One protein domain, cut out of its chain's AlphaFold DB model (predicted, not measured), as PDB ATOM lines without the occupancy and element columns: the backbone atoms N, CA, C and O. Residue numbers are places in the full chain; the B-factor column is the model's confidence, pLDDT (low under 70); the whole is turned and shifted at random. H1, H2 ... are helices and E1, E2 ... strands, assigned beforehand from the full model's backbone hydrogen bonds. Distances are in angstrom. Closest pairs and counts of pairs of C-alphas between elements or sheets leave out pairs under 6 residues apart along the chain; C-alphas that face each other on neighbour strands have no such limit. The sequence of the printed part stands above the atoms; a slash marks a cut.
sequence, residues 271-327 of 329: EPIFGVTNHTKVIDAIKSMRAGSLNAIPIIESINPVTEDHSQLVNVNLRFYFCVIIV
ATOM      1  N   GLU A 271      -1.667  38.037  -8.523       69.69
ATOM      2  CA  GLU A 271      -1.457  37.475  -7.193       69.69
ATOM      3  C   GLU A 271       0.008  37.026  -7.070       69.69
ATOM      4  O   GLU A 271       0.576  36.545  -8.058       69.69
ATOM      5  N   PRO A 272       0.634  37.159  -5.886       71.25
ATOM      6  CA  PRO A 272       0.089  37.733  -4.649       71.25
ATOM      7  C   PRO A 272      -0.008  39.270  -4.676       71.25
ATOM      8  O   PRO A 272       0.747  39.942  -5.379       71.25
ATOM      9  N   ILE A 273      -0.928  39.829  -3.882       74.56
ATOM     10  CA  ILE A 273      -1.020  41.276  -3.631       74.56
ATOM     11  C   ILE A 273      -0.311  41.572  -2.311       74.56
ATOM     12  O   ILE A 273      -0.667  41.017  -1.274       74.56
ATOM     13  N   PHE A 274       0.668  42.472  -2.338       81.19
ATOM     14  CA  PHE A 274       1.381  42.905  -1.139       81.19
ATOM     15  C   PHE A 274       0.792  44.206  -0.603       81.19
ATOM     16  O   PHE A 274       0.544  45.130  -1.373       81.19
ATOM     17  N   GLY A 275       0.576  44.271   0.707       85.00
ATOM     18  CA  GLY A 275       0.062  45.438   1.418       85.00
ATOM     19  C   GLY A 275       0.928  45.825   2.610       85.00
ATOM     20  O   GLY A 275       1.887  45.133   2.945       85.00
ATOM     21  N   VAL A 276       0.555  46.919   3.266       86.31
ATOM     22  CA  VAL A 276       1.053  47.309   4.593       86.31
ATOM     23  C   VAL A 276      -0.123  47.504   5.537       86.31
ATOM     24  O   VAL A 276      -1.246  47.737   5.098       86.31
ATOM     25  N   THR A 277       0.113  47.422   6.840       88.06
ATOM     26  CA  THR A 277      -0.955  47.625   7.827       88.06
ATOM     27  C   THR A 277      -1.199  49.112   8.096       88.06
ATOM     28  O   THR A 277      -0.322  49.949   7.884       88.06
ATOM     29  N   ASN A 278      -2.358  49.461   8.649       85.62
ATOM     30  CA  ASN A 278      -2.673  50.812   9.133       85.62
ATOM     31  C   ASN A 278      -1.780  51.291  10.299       85.62
ATOM     32  O   ASN A 278      -1.826  52.469  10.651       85.62
ATOM     33  N   HIS A 279      -0.964  50.404  10.875       86.94
ATOM     34  CA  HIS A 279       0.050  50.720  11.885       86.94
ATOM     35  C   HIS A 279       1.467  50.859  11.306       86.94
ATOM     36  O   HIS A 279       2.390  51.254  12.023       86.94
ATOM     37  N   THR A 280       1.658  50.564  10.018       87.88
ATOM     38  CA  THR A 280       2.956  50.681   9.351       87.88
ATOM     39  C   THR A 280       3.383  52.145   9.274       87.88
ATOM     40  O   THR A 280       2.632  53.014   8.826       87.88
ATOM     41  N   LYS A 281       4.619  52.437   9.694       89.06
ATOM     42  CA  LYS A 281       5.176  53.789   9.577       89.06
ATOM     43  C   LYS A 281       5.384  54.132   8.104       89.06
ATOM     44  O   LYS A 281       5.802  53.293   7.313       89.06
ATOM     45  N   VAL A 282       5.196  55.404   7.754       88.19
ATOM     46  CA  VAL A 282       5.378  55.898   6.375       88.19
ATOM     47  C   VAL A 282       6.765  55.554   5.821       88.19
ATOM     48  O   VAL A 282       6.884  55.135   4.675       88.19
ATOM     49  N   ILE A 283       7.810  55.668   6.646       85.94
ATOM     50  CA  ILE A 283       9.183  55.316   6.261       85.94
ATOM     51  C   ILE A 283       9.326  53.836   5.878       85.94
ATOM     52  O   ILE A 283      10.001  53.522   4.899       85.94
ATOM     53  N   ASP A 284       8.658  52.934   6.596       86.69
ATOM     54  CA  ASP A 284       8.715  51.493   6.344       86.69
ATOM     55  C   ASP A 284       7.864  51.117   5.123       86.69
ATOM     56  O   ASP A 284       8.268  50.276   4.317       86.69
ATOM     57  N   ALA A 285       6.748  51.824   4.904       88.62
ATOM     58  CA  ALA A 285       5.970  51.716   3.674       88.62
ATOM     59  C   ALA A 285       6.788  52.153   2.446       88.62
ATOM     60  O   ALA A 285       6.841  51.420   1.466       88.62
ATOM     61  N   ILE A 286       7.494  53.290   2.506       87.25
ATOM     62  CA  ILE A 286       8.361  53.767   1.411       87.25
ATOM     63  C   ILE A 286       9.500  52.776   1.141       87.25
ATOM     64  O   ILE A 286       9.784  52.456  -0.014       87.25
ATOM     65  N   LYS A 287      10.141  52.251   2.194       85.94
ATOM     66  CA  LYS A 287      11.176  51.214   2.058       85.94
ATOM     67  C   LYS A 287      10.623  49.956   1.393       85.94
ATOM     68  O   LYS A 287      11.261  49.435   0.480       85.94
ATOM     69  N   SER A 288       9.434  49.516   1.795       85.69
ATOM     70  CA  SER A 288       8.740  48.380   1.185       85.69
ATOM     71  C   SER A 288       8.381  48.636  -0.280       85.69
ATOM     72  O   SER A 288       8.608  47.768  -1.120       85.69
ATOM     73  N   MET A 289       7.899  49.842  -0.613       85.62
ATOM     74  CA  MET A 289       7.621  50.258  -1.995       85.62
ATOM     75  C   MET A 289       8.872  50.150  -2.851       85.62
ATOM     76  O   MET A 289       8.853  49.519  -3.902       85.62
ATOM     77  N   ARG A 290       9.982  50.715  -2.376       83.75
ATOM     78  CA  ARG A 290      11.255  50.673  -3.088       83.75
ATOM     79  C   ARG A 290      11.770  49.244  -3.254       83.75
ATOM     80  O   ARG A 290      12.123  48.858  -4.361       83.75
ATOM     81  N   ALA A 291      11.795  48.458  -2.175       83.31
ATOM     82  CA  ALA A 291      12.287  47.080  -2.196       83.31
ATOM     83  C   ALA A 291      11.460  46.182  -3.130       83.31
ATOM     84  O   ALA A 291      12.021  45.362  -3.850       83.31
ATOM     85  N   GLY A 292      10.137  46.368  -3.152       79.44
ATOM     86  CA  GLY A 292       9.230  45.644  -4.040       79.44
ATOM     87  C   GLY A 292       9.072  46.257  -5.435       79.44
ATOM     88  O   GLY A 292       8.317  45.715  -6.234       79.44
ATOM     89  N   SER A 293       9.732  47.385  -5.731       78.75
ATOM     90  CA  SER A 293       9.503  48.178  -6.954       78.75
ATOM     91  C   SER A 293       8.014  48.481  -7.204       78.75
ATOM     92  O   SER A 293       7.514  48.381  -8.323       78.75
ATOM     93  N   LEU A 294       7.293  48.825  -6.134       80.75
ATOM     94  CA  LEU A 294       5.857  49.088  -6.130       80.75
ATOM     95  C   LEU A 294       5.585  50.594  -6.193       80.75
ATOM     96  O   LEU A 294       6.034  51.354  -5.339       80.75
ATOM     97  N   ASN A 295       4.759  51.017  -7.150       78.19
ATOM     98  CA  ASN A 295       4.305  52.412  -7.266       78.19
ATOM     99  C   ASN A 295       3.160  52.774  -6.314       78.19
ATOM    100  O   ASN A 295       2.868  53.950  -6.100       78.19
ATOM    101  N   ALA A 296       2.494  51.764  -5.762       81.88
ATOM    102  CA  ALA A 296       1.429  51.916  -4.788       81.88
ATOM    103  C   ALA A 296       1.381  50.677  -3.894       81.88
ATOM    104  O   ALA A 296       1.699  49.572  -4.341       81.88
ATOM    105  N   ILE A 297       0.949  50.863  -2.649       80.69
ATOM    106  CA  ILE A 297       0.700  49.773  -1.707       80.69
ATOM    107  C   ILE A 297      -0.670  49.993  -1.052       80.69
ATOM    108  O   ILE A 297      -0.957  51.109  -0.605       80.69
ATOM    109  N   PRO A 298      -1.533  48.963  -0.993       83.62
ATOM    110  CA  PRO A 298      -2.767  49.012  -0.227       83.62
ATOM    111  C   PRO A 298      -2.480  49.030   1.277       83.62
ATOM    112  O   PRO A 298      -1.664  48.255   1.779       83.62
ATOM    113  N   ILE A 299      -3.204  49.884   1.998       84.69
ATOM    114  CA  ILE A 299      -3.220  49.873   3.462       84.69
ATOM    115  C   ILE A 299      -4.359  48.967   3.924       84.69
ATOM    116  O   ILE A 299      -5.511  49.198   3.554       84.69
ATOM    117  N   ILE A 300      -4.040  47.971   4.747       84.31
ATOM    118  CA  ILE A 300      -5.008  47.041   5.332       84.31
ATOM    119  C   ILE A 300      -5.116  47.226   6.845       84.31
ATOM    120  O   ILE A 300      -4.171  47.650   7.509       84.31
ATOM    121  N   GLU A 301      -6.277  46.909   7.406       85.06
ATOM    122  CA  GLU A 301      -6.447  46.877   8.857       85.06
ATOM    123  C   GLU A 301      -5.666  45.695   9.445       85.06
ATOM    124  O   GLU A 301      -5.746  44.575   8.936       85.06
ATOM    125  N   SER A 302      -4.885  45.957  10.493       80.75
ATOM    126  CA  SER A 302      -4.193  44.903  11.235       80.75
ATOM    127  C   SER A 302      -5.197  43.975  11.919       80.75
ATOM    128  O   SER A 302      -6.156  44.437  12.537       80.75
ATOM    129  N   ILE A 303      -4.965  42.662  11.831       76.44
ATOM    130  CA  ILE A 303      -5.829  41.662  12.468       76.44
ATOM    131  C   ILE A 303      -5.452  41.533  13.948       76.44
ATOM    132  O   ILE A 303      -6.329  41.434  14.802       76.44
ATOM    133  N   ASN A 304      -4.152  41.571  14.256       77.25
ATOM    134  CA  ASN A 304      -3.612  41.546  15.614       77.25
ATOM    135  C   ASN A 304      -2.530  42.630  15.808       77.25
ATOM    136  O   ASN A 304      -1.335  42.331  15.722       77.25
ATOM    137  N   PRO A 305      -2.915  43.871  16.163       71.44
ATOM    138  CA  PRO A 305      -2.008  45.028  16.204       71.44
ATOM    139  C   PRO A 305      -0.927  44.967  17.292       71.44
ATOM    140  O   PRO A 305      -0.071  45.839  17.376       71.44
ATOM    141  N   VAL A 306      -0.978  43.969  18.175       70.25
ATOM    142  CA  VAL A 306       0.003  43.786  19.257       70.25
ATOM    143  C   VAL A 306       1.111  42.807  18.857       70.25
ATOM    144  O   VAL A 306       2.203  42.858  19.413       70.25
ATOM    145  N   THR A 307       0.840  41.902  17.914       70.19
ATOM    146  CA  THR A 307       1.742  40.786  17.579       70.19
ATOM    147  C   THR A 307       2.262  40.828  16.149       70.19
ATOM    148  O   THR A 307       3.199  40.102  15.831       70.19
ATOM    149  N   GLU A 308       1.635  41.609  15.271       73.50
ATOM    150  CA  GLU A 308       2.056  41.731  13.880       73.50
ATOM    151  C   GLU A 308       3.318  42.593  13.747       73.50
ATOM    152  O   GLU A 308       3.459  43.638  14.381       73.50
ATOM    153  N   ASP A 309       4.239  42.163  12.886       77.75
ATOM    154  CA  ASP A 309       5.347  43.015  12.466       77.75
ATOM    155  C   ASP A 309       4.844  44.024  11.426       77.75
ATOM    156  O   ASP A 309       4.655  43.712  10.250       77.75
ATOM    157  N   HIS A 310       4.632  45.259  11.875       80.88
ATOM    158  CA  HIS A 310       4.135  46.349  11.041       80.88
ATOM    159  C   HIS A 310       5.197  46.966  10.120       80.88
ATOM    160  O   HIS A 310       4.877  47.910   9.396       80.88
ATOM    161  N   SER A 311       6.442  46.482  10.139       75.56
ATOM    162  CA  SER A 311       7.522  46.995   9.285       75.56
ATOM    163  C   SER A 311       7.626  46.297   7.923       75.56
ATOM    164  O   SER A 311       8.354  46.772   7.051       75.56
ATOM    165  N   GLN A 312       6.893  45.196   7.718       76.62
ATOM    166  CA  GLN A 312       7.016  44.340   6.537       76.62
ATOM    167  C   GLN A 312       5.776  44.360   5.638       76.62
ATOM    168  O   GLN A 312       4.671  44.718   6.051       76.62
ATOM    169  N   LEU A 313       5.972  43.926   4.389       77.25
ATOM    170  CA  LEU A 313       4.881  43.640   3.465       77.25
ATOM    171  C   LEU A 313       4.091  42.419   3.937       77.25
ATOM    172  O   LEU A 313       4.657  41.370   4.241       77.25
ATOM    173  N   VAL A 314       2.769  42.534   3.908       79.19
ATOM    174  CA  VAL A 314       1.840  41.445   4.221       79.19
ATOM    175  C   VAL A 314       1.172  40.945   2.944       79.19
ATOM    176  O   VAL A 314       0.772  41.739   2.091       79.19
ATOM    177  N   ASN A 315       1.053  39.622   2.794       76.56
ATOM    178  CA  ASN A 315       0.289  39.040   1.692       76.56
ATOM    179  C   ASN A 315      -1.207  39.225   1.966       76.56
ATOM    180  O   ASN A 315      -1.749  38.697   2.941       76.56
ATOM    181  N   VAL A 316      -1.871  39.981   1.100       64.88
ATOM    182  CA  VAL A 316      -3.295  40.267   1.208       64.88
ATOM    183  C   VAL A 316      -4.068  39.146   0.519       64.88
ATOM    184  O   VAL A 316      -4.327  39.189  -0.682       64.88
ATOM    185  N   ASN A 317      -4.489  38.144   1.293       57.31
ATOM    186  CA  ASN A 317      -5.516  37.208   0.839       57.31
ATOM    187  C   ASN A 317      -6.845  37.966   0.738       57.31
ATOM    188  O   ASN A 317      -7.412  38.313   1.770       57.31
ATOM    189  N   LEU A 318      -7.299  38.240  -0.493       45.38
ATOM    190  CA  LEU A 318      -8.562  38.878  -0.906       45.38
ATOM    191  C   LEU A 318      -9.649  38.980   0.190       45.38
ATOM    192  O   LEU A 318     -10.634  38.243   0.210       45.38
ATOM    193  N   ARG A 319      -9.498  39.952   1.092       32.53
ATOM    194  CA  ARG A 319     -10.542  40.477   1.979       32.53
ATOM    195  C   ARG A 319     -10.375  41.990   1.983       32.53
ATOM    196  O   ARG A 319      -9.642  42.557   2.782       32.53
ATOM    197  N   PHE A 320     -10.962  42.615   0.969       36.03
ATOM    198  CA  PHE A 320     -10.836  44.039   0.683       36.03
ATOM    199  C   PHE A 320     -11.359  44.920   1.820       36.03
ATOM    200  O   PHE A 320     -12.525  44.795   2.181       36.03
ATOM    201  N   TYR A 321     -10.553  45.905   2.222       29.23
ATOM    202  CA  TYR A 321     -10.996  47.260   2.565       29.23
ATOM    203  C   TYR A 321      -9.943  48.243   2.018       29.23
ATOM    204  O   TYR A 321      -8.751  48.080   2.255       29.23
ATOM    205  N   PHE A 322     -10.371  49.182   1.170       30.41
ATOM    206  CA  PHE A 322      -9.505  50.024   0.335       30.41
ATOM    207  C   PHE A 322      -8.978  51.264   1.078       30.41
ATOM    208  O   PHE A 322      -9.763  52.096   1.525       30.41
ATOM    209  N   CYS A 323      -7.660  51.471   1.051       25.30
ATOM    210  CA  CYS A 323      -7.035  52.792   0.954       25.30
ATOM    211  C   CYS A 323      -5.757  52.641   0.115       25.30
ATOM    212  O   CYS A 323      -4.835  51.924   0.503       25.30
ATOM    213  N   VAL A 324      -5.734  53.247  -1.075       30.64
ATOM    214  CA  VAL A 324      -4.564  53.233  -1.962       30.64
ATOM    215  C   VAL A 324      -3.801  54.527  -1.719       30.64
ATOM    216  O   VAL A 324      -4.326  55.603  -2.012       30.64
ATOM    217  N   ILE A 325      -2.557  54.447  -1.239       28.39
ATOM    218  CA  ILE A 325      -1.613  55.546  -1.468       28.39
ATOM    219  C   ILE A 325      -1.222  55.445  -2.940       28.39
ATOM    220  O   ILE A 325      -0.282  54.744  -3.309       28.39
ATOM    221  N   ILE A 326      -2.000  56.099  -3.801       32.62
ATOM    222  CA  ILE A 326      -1.541  56.399  -5.151       32.62
ATOM    223  C   ILE A 326      -0.605  57.590  -4.978       32.62
ATOM    224  O   ILE A 326      -1.060  58.707  -4.715       32.62
ATOM    225  N   VAL A 327       0.699  57.376  -5.142       30.12
ATOM    226  CA  VAL A 327       1.579  58.481  -5.529       30.12
ATOM    227  C   VAL A 327       1.117  58.858  -6.939       30.12
ATOM    228  O   VAL A 327       1.460  58.188  -7.906       30.12
TER     229      VAL A 327
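What this domain is: This is residues 271 to 327 of the 329 residues of the protein "Cystathionine beta-synthase (CBS) protein" of Artemisia annua (UniProt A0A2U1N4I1). With little regular structure, this is a small three-stranded sheet with H1 over one face and a long loop, residues 301 to 323, pairing briefly with E1 at residues 314 to 315. The printed part has 57 residues, under half in named elements: E1, H1, E2, E3, of mixed class. The mixed sheet runs E1, E2, E3; the whole is compact, radius of gyration of the C-alphas 10.4 A, spanning 27 by 23 by 17 A.

How they stand to each other: Start at E1, residues 274 to 277, parallel to E2, residues 296 to 300; N 276 and O 298 are 3.0 A apart, within hydrogen-bond range. Between them in the chain comes H1, residues 282 to 291, with every O i to N i+4 pair within range: a strand-helix-strand unit, two parallel neighbour strands joined through a helix, its crossover right-handed. H1 is on the sheet, making two layers, helix over sheet, at a height of 9.7 A; its closest C-alphas to E2 are Met 289 and Ile 297, 6.9 A. E3, residues 324 to 326, forms an antiparallel hairpin with E2; C-alphas 298 and 324 face each other at 4.9 A, with no N and O pair within range.

Where its parts are: Find C-alpha 274 at (1.381, 42.905, -1.139), where E1 begins its 10.4 A; H1 spans 14.1 A, E2 12.9 A, and E3, 5.4 A, ends at C-alpha 326 (-1.541, 56.399, -5.151).

The domain as a whole: The printed part has no cut; the link E2 to E3 is long, and pLDDT is under 70 at residue 271 and residues 316 to 327.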